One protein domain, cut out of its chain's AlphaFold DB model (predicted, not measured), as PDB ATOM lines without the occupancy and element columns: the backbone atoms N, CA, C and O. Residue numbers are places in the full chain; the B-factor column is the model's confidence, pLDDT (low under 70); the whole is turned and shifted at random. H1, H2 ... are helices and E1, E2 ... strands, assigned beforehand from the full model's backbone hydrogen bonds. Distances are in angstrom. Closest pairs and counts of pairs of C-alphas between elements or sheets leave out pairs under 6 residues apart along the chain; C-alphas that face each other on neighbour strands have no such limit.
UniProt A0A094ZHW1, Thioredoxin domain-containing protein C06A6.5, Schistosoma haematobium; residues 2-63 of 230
ATOM      1  N   ASP A   2     191.610 168.895 195.719       81.69
ATOM      2  CA  ASP A   2     191.891 168.336 194.368       81.69
ATOM      3  C   ASP A   2     190.671 167.732 193.660       81.69
ATOM      4  O   ASP A   2     190.555 167.802 192.436       81.69
ATOM      5  N   LEU A   3     189.722 167.191 194.427       88.25
ATOM      6  CA  LEU A   3     188.464 166.670 193.892       88.25
ATOM      7  C   LEU A   3     187.611 167.773 193.250       88.25
ATOM      8  O   LEU A   3     187.066 167.569 192.171       88.25
ATOM      9  N   PHE A   4     187.561 168.965 193.857       88.50
ATOM     10  CA  PHE A   4     186.834 170.104 193.293       88.50
ATOM     11  C   PHE A   4     187.435 170.555 191.961       88.50
ATOM     12  O   PHE A   4     186.699 170.778 191.011       88.50
ATOM     13  N   LYS A   5     188.770 170.619 191.854       91.12
ATOM     14  CA  LYS A   5     189.443 170.968 190.591       91.12
ATOM     15  C   LYS A   5     189.135 169.968 189.474       91.12
ATOM     16  O   LYS A   5     188.935 170.383 188.339       91.12
ATOM     17  N   LYS A   6     189.063 168.669 189.792       92.75
ATOM     18  CA  LYS A   6     188.660 167.634 188.822       92.75
ATOM     19  C   LYS A   6     187.230 167.853 188.334       92.75
ATOM     20  O   LYS A   6     187.005 167.858 187.131       92.75
ATOM     21  N   VAL A   7     186.288 168.078 189.248       92.19
ATOM     22  CA  VAL A   7     184.887 168.347 188.888       92.19
ATOM     23  C   VAL A   7     184.753 169.643 188.090       92.19
ATOM     24  O   VAL A   7     184.062 169.656 187.079       92.19
ATOM     25  N   ALA A   8     185.468 170.700 188.477       91.69
ATOM     26  CA  ALA A   8     185.489 171.961 187.744       91.69
ATOM     27  C   ALA A   8     186.016 171.795 186.311       91.69
ATOM     28  O   ALA A   8     185.511 172.451 185.413       91.69
ATOM     29  N   ALA A   9     186.994 170.910 186.082       90.56
ATOM     30  CA  ALA A   9     187.485 170.601 184.738       90.56
ATOM     31  C   ALA A   9     186.467 169.802 183.902       90.56
ATOM     32  O   ALA A   9     186.361 170.032 182.701       90.56
ATOM     33  N   ILE A  10     185.712 168.889 184.527       89.69
ATOM     34  CA  ILE A  10     184.643 168.119 183.863       89.69
ATOM     35  C   ILE A  10     183.489 169.046 183.456       89.69
ATOM     36  O   ILE A  10     183.029 168.998 182.322       89.69
ATOM     37  N   GLU A  11     183.056 169.920 184.365       88.81
ATOM     38  CA  GLU A  11     181.871 170.773 184.204       88.81
ATOM     39  C   GLU A  11     182.206 172.203 183.739       88.81
ATOM     40  O   GLU A  11     181.372 173.103 183.838       88.81
ATOM     41  N   GLN A  12     183.421 172.439 183.231       85.50
ATOM     42  CA  GLN A  12     183.928 173.781 182.890       85.50
ATOM     43  C   GLN A  12     183.064 174.543 181.873       85.50
ATOM     44  O   GLN A  12     183.082 175.771 181.847       85.50
ATOM     45  N   ASN A  13     182.310 173.816 181.044       76.75
ATOM     46  CA  ASN A  13     181.404 174.395 180.051       76.75
ATOM     47  C   ASN A  13     180.030 174.744 180.648       76.75
ATOM     48  O   ASN A  13     179.329 175.592 180.105       76.75
ATOM     49  N   SER A  14     179.659 174.115 181.765       75.06
ATOM     50  CA  SER A  14     178.353 174.251 182.419       75.06
ATOM     51  C   SER A  14     178.329 175.410 183.423       75.06
ATOM     52  O   SER A  14     177.292 176.027 183.649       75.06
ATOM     53  N   CYS A  15     179.469 175.718 184.050       83.94
ATOM     54  CA  CYS A  15     179.561 176.677 185.151       83.94
ATOM     55  C   CYS A  15     180.915 177.384 185.211       83.94
ATOM     56  O   CYS A  15     181.944 176.860 184.790       83.94
ATOM     57  N   LYS A  16     180.931 178.561 185.846       87.44
ATOM     58  CA  LYS A  16     182.176 179.239 186.224       87.44
ATOM     59  C   LYS A  16     182.565 178.851 187.641       87.44
ATOM     60  O   LYS A  16     181.802 179.066 188.582       87.44
ATOM     61  N   PHE A  17     183.769 178.316 187.789       91.75
ATOM     62  CA  PHE A  17     184.285 177.848 189.068       91.75
ATOM     63  C   PHE A  17     185.300 178.831 189.634       91.75
ATOM     64  O   PHE A  17     186.201 179.294 188.936       91.75
ATOM     65  N   TYR A  18     185.169 179.110 190.927       90.62
ATOM     66  CA  TYR A  18     186.058 179.992 191.670       90.62
ATOM     67  C   TYR A  18     186.502 179.293 192.949       90.62
ATOM     68  O   TYR A  18     185.740 178.535 193.551       90.62
ATOM     69  N   ILE A  19     187.737 179.555 193.371       89.25
ATOM     70  CA  ILE A  19     188.273 179.069 194.640       89.25
ATOM     71  C   ILE A  19     188.609 180.283 195.498       89.25
ATOM     72  O   ILE A  19     189.391 181.138 195.088       89.25
ATOM     73  N   TYR A  20     188.032 180.333 196.696       86.44
ATOM     74  CA  TYR A  20     188.335 181.344 197.702       86.44
ATOM     75  C   TYR A  20     189.156 180.713 198.826       86.44
ATOM     76  O   TYR A  20     188.772 179.687 199.388       86.44
ATOM     77  N   TYR A  21     190.293 181.330 199.141       83.19
ATOM     78  CA  TYR A  21     191.184 180.924 200.229       83.19
ATOM     79  C   TYR A  21     191.006 181.840 201.450       83.19
ATOM     80  O   TYR A  21     190.438 182.924 201.337       83.19
ATOM     81  N   ASN A  22     191.538 181.422 202.603       76.69
ATOM     82  CA  ASN A  22     191.618 182.224 203.834       76.69
ATOM     83  C   ASN A  22     190.265 182.647 204.433       76.69
ATOM     84  O   ASN A  22     190.148 183.713 205.034       76.69
ATOM     85  N   LEU A  23     189.241 181.804 204.298       74.69
ATOM     86  CA  LEU A  23     187.992 181.987 205.032       74.69
ATOM     87  C   LEU A  23     188.212 181.636 206.511       74.69
ATOM     88  O   LEU A  23     188.887 180.662 206.828       74.69
ATOM     89  N   THR A  24     187.606 182.397 207.424       73.69
ATOM     90  CA  THR A  24     187.681 182.187 208.887       73.69
ATOM     91  C   THR A  24     186.997 180.900 209.371       73.69
ATOM     92  O   THR A  24     186.948 180.627 210.566       73.69
ATOM     93  N   THR A  25     186.445 180.104 208.455       66.88
ATOM     94  CA  THR A  25     185.720 178.868 208.742       66.88
ATOM     95  C   THR A  25     186.611 177.647 208.532       66.88
ATOM     96  O   THR A  25     187.199 177.499 207.467       66.88
ATOM     97  N   ASN A  26     186.627 176.731 209.502       68.75
ATOM     98  CA  ASN A  26     187.496 175.544 209.490       68.75
ATOM     99  C   ASN A  26     187.073 174.423 208.515       68.75
ATOM    100  O   ASN A  26     187.827 173.474 208.340       68.75
ATOM    101  N   ASP A  27     185.889 174.500 207.897       78.81
ATOM    102  CA  ASP A  27     185.374 173.444 207.014       78.81
ATOM    103  C   ASP A  27     185.488 173.837 205.528       78.81
ATOM    104  O   ASP A  27     185.133 174.961 205.161       78.81
ATOM    105  N   GLU A  28     185.893 172.898 204.657       83.00
ATOM    106  CA  GLU A  28     185.762 173.049 203.197       83.00
ATOM    107  C   GLU A  28     184.269 173.116 202.813       83.00
ATOM    108  O   GLU A  28     183.448 172.315 203.275       83.00
ATOM    109  N   ARG A  29     183.895 174.077 201.962       87.44
ATOM    110  CA  ARG A  29     182.505 174.326 201.550       87.44
ATOM    111  C   ARG A  29     182.414 174.518 200.045       87.44
ATOM    112  O   ARG A  29     183.332 175.067 199.440       87.44
ATOM    113  N   LEU A  30     181.279 174.136 199.470       89.62
ATOM    114  CA  LEU A  30     180.874 174.572 198.134       89.62
ATOM    115  C   LEU A  30     179.724 175.549 198.261       89.62
ATOM    116  O   LEU A  30     178.811 175.342 199.060       89.62
ATOM    117  N   ALA A  31     179.776 176.603 197.460       89.75
ATOM    118  CA  ALA A  31     178.729 177.598 197.391       89.75
ATOM    119  C   ALA A  31     178.394 177.888 195.933       89.75
ATOM    120  O   ALA A  31     179.297 178.037 195.110       89.75
ATOM    121  N   THR A  32     177.105 178.014 195.635       89.12
ATOM    122  CA  THR A  32     176.646 178.593 194.375       89.12
ATOM    123  C   THR A  32     176.372 180.060 194.630       89.12
ATOM    124  O   THR A  32     175.599 180.410 195.526       89.12
ATOM    125  N   TYR A  33     177.020 180.923 193.860       85.31
ATOM    126  CA  TYR A  33     176.860 182.363 193.971       85.31
ATOM    127  C   TYR A  33     175.985 182.877 192.834       85.31
ATOM    128  O   TYR A  33     176.252 182.606 191.665       85.31
ATOM    129  N   ASP A  34     174.945 183.622 193.187       79.94
ATOM    130  CA  ASP A  34     174.145 184.365 192.229       79.94
ATOM    131  C   ASP A  34     174.821 185.716 191.981       79.94
ATOM    132  O   ASP A  34     174.801 186.607 192.833       79.94
ATOM    133  N   THR A  35     175.435 185.860 190.807       73.75
ATOM    134  CA  THR A  35     176.133 187.087 190.406       73.75
ATOM    135  C   THR A  35     175.200 188.280 190.240       73.75
ATOM    136  O   THR A  35     175.641 189.414 190.390       73.75
ATOM    137  N   MET A  36     173.925 188.046 189.929       66.31
ATOM    138  CA  MET A  36     172.951 189.113 189.688       66.31
ATOM    139  C   MET A  36     172.426 189.655 191.012       66.31
ATOM    140  O   MET A  36     172.423 190.863 191.236       66.31
ATOM    141  N   ALA A  37     172.046 188.758 191.919       73.81
ATOM    142  CA  ALA A  37     171.592 189.126 193.258       73.81
ATOM    143  C   ALA A  37     172.750 189.394 194.239       73.81
ATOM    144  O   ALA A  37     172.509 189.747 195.393       73.81
ATOM    145  N   SER A  38     173.996 189.206 193.794       81.06
ATOM    146  CA  SER A  38     175.217 189.345 194.593       81.06
ATOM    147  C   SER A  38     175.169 188.582 195.928       81.06
ATOM    148  O   SER A  38     175.695 189.043 196.945       81.06
ATOM    149  N   LYS A  39     174.546 187.397 195.940       85.31
ATOM    150  CA  LYS A  39     174.292 186.604 197.155       85.31
ATOM    151  C   LYS A  39     174.634 185.129 196.965       85.31
ATOM    152  O   LYS A  39     174.581 184.594 195.860       85.31
ATOM    153  N   ILE A  40     174.934 184.444 198.068       86.19
ATOM    154  CA  ILE A  40     175.061 182.982 198.072       86.19
ATOM    155  C   ILE A  40     173.658 182.385 197.917       86.19
ATOM    156  O   ILE A  40     172.784 182.632 198.747       86.19
ATOM    157  N   LYS A  41     173.452 181.613 196.848       84.00
ATOM    158  CA  LYS A  41     172.194 180.919 196.544       84.00
ATOM    159  C   LYS A  41     172.090 179.598 197.298       84.00
ATOM    160  O   LYS A  41     171.045 179.284 197.853       84.00
ATOM    161  N   SER A  42     173.173 178.829 197.329       84.75
ATOM    162  CA  SER A  42     173.241 177.559 198.047       84.75
ATOM    163  C   SER A  42     174.627 177.367 198.648       84.75
ATOM    164  O   SER A  42     175.619 177.878 198.130       84.75
ATOM    165  N   LEU A  43     174.687 176.659 199.773       88.81
ATOM    166  CA  LEU A  43     175.911 176.369 200.507       88.81
ATOM    167  C   LEU A  43     175.839 174.933 201.018       88.81
ATOM    168  O   LEU A  43     174.845 174.546 201.630       88.81
ATOM    169  N   THR A  44     176.898 174.161 200.806       87.88
ATOM    170  CA  THR A  44     177.056 172.831 201.398       87.88
ATOM    171  C   THR A  44     178.451 172.661 201.988       87.88
ATOM    172  O   THR A  44     179.411 173.300 201.554       87.88
ATOM    173  N   ILE A  45     178.561 171.802 202.998       86.94
ATOM    174  CA  ILE A  45     179.815 171.494 203.687       86.94
ATOM    175  C   ILE A  45     180.353 170.166 203.146       86.94
ATOM    176  O   ILE A  45     179.625 169.181 203.089       86.94
ATOM    177  N   LEU A  46     181.639 170.115 202.800       81.75
ATOM    178  CA  LEU A  46     182.293 168.948 202.194       81.75
ATOM    179  C   LEU A  46     182.822 167.924 203.211       81.75
ATOM    180  O   LEU A  46     183.862 167.303 202.992       81.75
ATOM    181  N   LYS A  47     182.133 167.715 204.339       81.12
ATOM    182  CA  LYS A  47     182.582 166.728 205.339       81.12
ATOM    183  C   LYS A  47     182.517 165.316 204.750       81.12
ATOM    184  O   LYS A  47     181.431 164.806 204.505       81.12
ATOM    185  N   ASN A  48     183.685 164.699 204.551       80.00
ATOM    186  CA  ASN A  48     183.859 163.362 203.964       80.00
ATOM    187  C   ASN A  48     183.222 163.190 202.569       80.00
ATOM    188  O   ASN A  48     182.829 162.082 202.208       80.00
ATOM    189  N   ALA A  49     183.104 164.267 201.787       84.38
ATOM    190  CA  ALA A  49     182.552 164.192 200.439       84.38
ATOM    191  C   ALA A  49     183.558 163.553 199.467       84.38
ATOM    192  O   ALA A  49     184.711 163.983 199.377       84.38
ATOM    193  N   ASP A  50     183.113 162.542 198.724       90.19
ATOM    194  CA  ASP A  50     183.889 161.931 197.649       90.19
ATOM    195  C   ASP A  50     183.709 162.692 196.321       90.19
ATOM    196  O   ASP A  50     182.966 163.674 196.220       90.19
ATOM    197  N   LEU A  51     184.424 162.253 195.280       90.06
ATOM    198  CA  LEU A  51     184.342 162.874 193.956       90.06
ATOM    199  C   LEU A  51     182.902 162.864 193.418       90.06
ATOM    200  O   LEU A  51     182.458 163.857 192.847       90.06
ATOM    201  N   THR A  52     182.185 161.761 193.629       90.94
ATOM    202  CA  THR A  52     180.817 161.545 193.150       90.94
ATOM    203  C   THR A  52     179.837 162.512 193.807       90.94
ATOM    204  O   THR A  52     179.034 163.138 193.118       90.94
ATOM    205  N   ALA A  53     179.917 162.687 195.127       90.69
ATOM    206  CA  ALA A  53     179.076 163.617 195.868       90.69
ATOM    207  C   ALA A  53     179.312 165.066 195.425       90.69
ATOM    208  O   ALA A  53     178.353 165.808 195.207       90.69
ATOM    209  N   ILE A  54     180.579 165.458 195.238       90.75
ATOM    210  CA  ILE A  54     180.942 166.791 194.735       90.75
ATOM    211  C   ILE A  54     180.413 166.984 193.313       90.75
ATOM    212  O   ILE A  54     179.807 168.016 193.027       90.75
ATOM    213  N   HIS A  55     180.608 166.002 192.429       90.38
ATOM    214  CA  HIS A  55     180.163 166.077 191.038       90.38
ATOM    215  C   HIS A  55     178.644 166.177 190.932       90.38
ATOM    216  O   HIS A  55     178.153 167.082 190.267       90.38
ATOM    217  N   ASN A  56     177.902 165.336 191.652       88.94
ATOM    218  CA  ASN A  56     176.440 165.382 191.675       88.94
ATOM    219  C   ASN A  56     175.920 166.713 192.218       88.94
ATOM    220  O   ASN A  56     174.979 167.275 191.661       88.94
ATOM    221  N   TRP A  57     176.535 167.244 193.281       88.88
ATOM    222  CA  TRP A  57     176.156 168.554 193.797       88.88
ATOM    223  C   TRP A  57     176.389 169.636 192.743       88.88
ATOM    224  O   TRP A  57     175.451 170.356 192.416       88.88
ATOM    225  N   VAL A  58     177.586 169.705 192.151       89.25
ATOM    226  CA  VAL A  58     177.911 170.684 191.100       89.25
ATOM    227  C   VAL A  58     176.961 170.553 189.917       89.25
ATOM    228  O   VAL A  58     176.371 171.550 189.513       89.25
ATOM    229  N   LYS A  59     176.742 169.340 189.407       85.31
ATOM    230  CA  LYS A  59     175.832 169.074 188.290       85.31
ATOM    231  C   LYS A  59     174.420 169.570 188.591       85.31
ATOM    232  O   LYS A  59     173.831 170.252 187.765       85.31
ATOM    233  N   ASN A  60     173.908 169.320 189.795       82.19
ATOM    234  CA  ASN A  60     172.587 169.800 190.206       82.19
ATOM    235  C   ASN A  60     172.514 171.327 190.341       82.19
ATOM    236  O   ASN A  60     171.447 171.903 190.160       82.19
ATOM    237  N   GLN A  61     173.619 171.991 190.689       83.75
ATOM    238  CA  GLN A  61     173.660 173.453 190.761       83.75
ATOM    239  C   GLN A  61     173.866 174.114 189.390       83.75
ATOM    240  O   GLN A  61     173.430 175.248 189.199       83.75
ATOM    241  N   CYS A  62     174.542 173.426 188.470       78.44
ATOM    242  CA  CYS A  62     174.993 173.966 187.188       78.44
ATOM    243  C   CYS A  62     174.099 173.591 186.003       78.44
ATOM    244  O   CYS A  62     174.060 174.331 185.024       78.44
ATOM    245  N   ASN A  63     173.329 172.504 186.096       72.25
ATOM    246  CA  ASN A  63     172.314 172.174 185.101       72.25
ATOM    247  C   ASN A  63     171.082 173.056 185.306       72.25
ATOM    248  O   ASN A  63     170.115 172.674 185.964       72.25
TER     249      ASN A  63
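AT A GLANCE: This is residues 2 to 63 of the 230 residues of the protein "Thioredoxin domain-containing protein C06A6.5" of Schistosoma haematobium (UniProt A0A094ZHW1). Two helices, H1 and H2, come from the two ends of the printed part and meet at a steep tilt, with their beginnings close together; beside them is a two-stranded hairpin, E1 and E2. H2 runs alongside the hairpin, nearer to E1 than to E2, and a long loop leads from H1 to E1, its residues 21 to 26 sticking out free. The printed part has 62 residues, with two named helices and two named strands in the order H1, E1, E2, H2; the sheet, E1 - E2, is antiparallel and the class is mixed, helices and strands. The whole is compact, with a radius of gyration of the C-alphas of 11.5 A and spans of 28 by 25 by 16 A.

HOW THE PARTS SIT: H1, residues 2 to 10, touches H2, residues 51 to 62, and the closest C-alphas of the two, those of Leu 3 and Leu 51, are 5.6 A apart. They run the same way at a steep tilt of 47 degrees, with their centres 10.2 A apart. In both helices each O i to N i+4 pair is within hydrogen-bond range. E1, residues 29 to 34, and E2, residues 39 to 45, form a hairpin of antiparallel strands, with 162 degrees between their directions. Within hydrogen-bond range are N 30 and O 44 at 2.9 A and N 44 and O 30 at 2.8 A. The C-alphas of Ala 31 and Leu 43 face each other at 4.4 A. H1 and E2 are apart. The closest C-alphas of E1 and H2, those of Thr 32 and Gln 61, are 7.0 A apart, and the centres of these two elements are 11.9 A apart.

IN THESE COORDINATES: H1 begins at C-alpha 2, at (191.891, 168.336, 194.368), and measures 12.8 A from first to last C-alpha. E1 begins at C-alpha 29, at (182.505, 174.326, 201.550), and measures 16.0 A. E2 measures 17.4 A from C-alpha 39 to C-alpha 45. H2, the longest helix with 12 residues, measures 16.0 A and ends at C-alpha 62, at (174.993, 173.966, 187.188).

THE WHOLE: The two C-alphas farthest apart, those of Met 36 and Asn 48, are 31.4 A apart. The printed part has no cut. The link from H1 to E1, residues 11 to 28, is long; the links from E1 to E2 and from E2 to H2 are tight. The mean pLDDT of the printed part is 84.3, and residues 25, 26 and 36 are under 70.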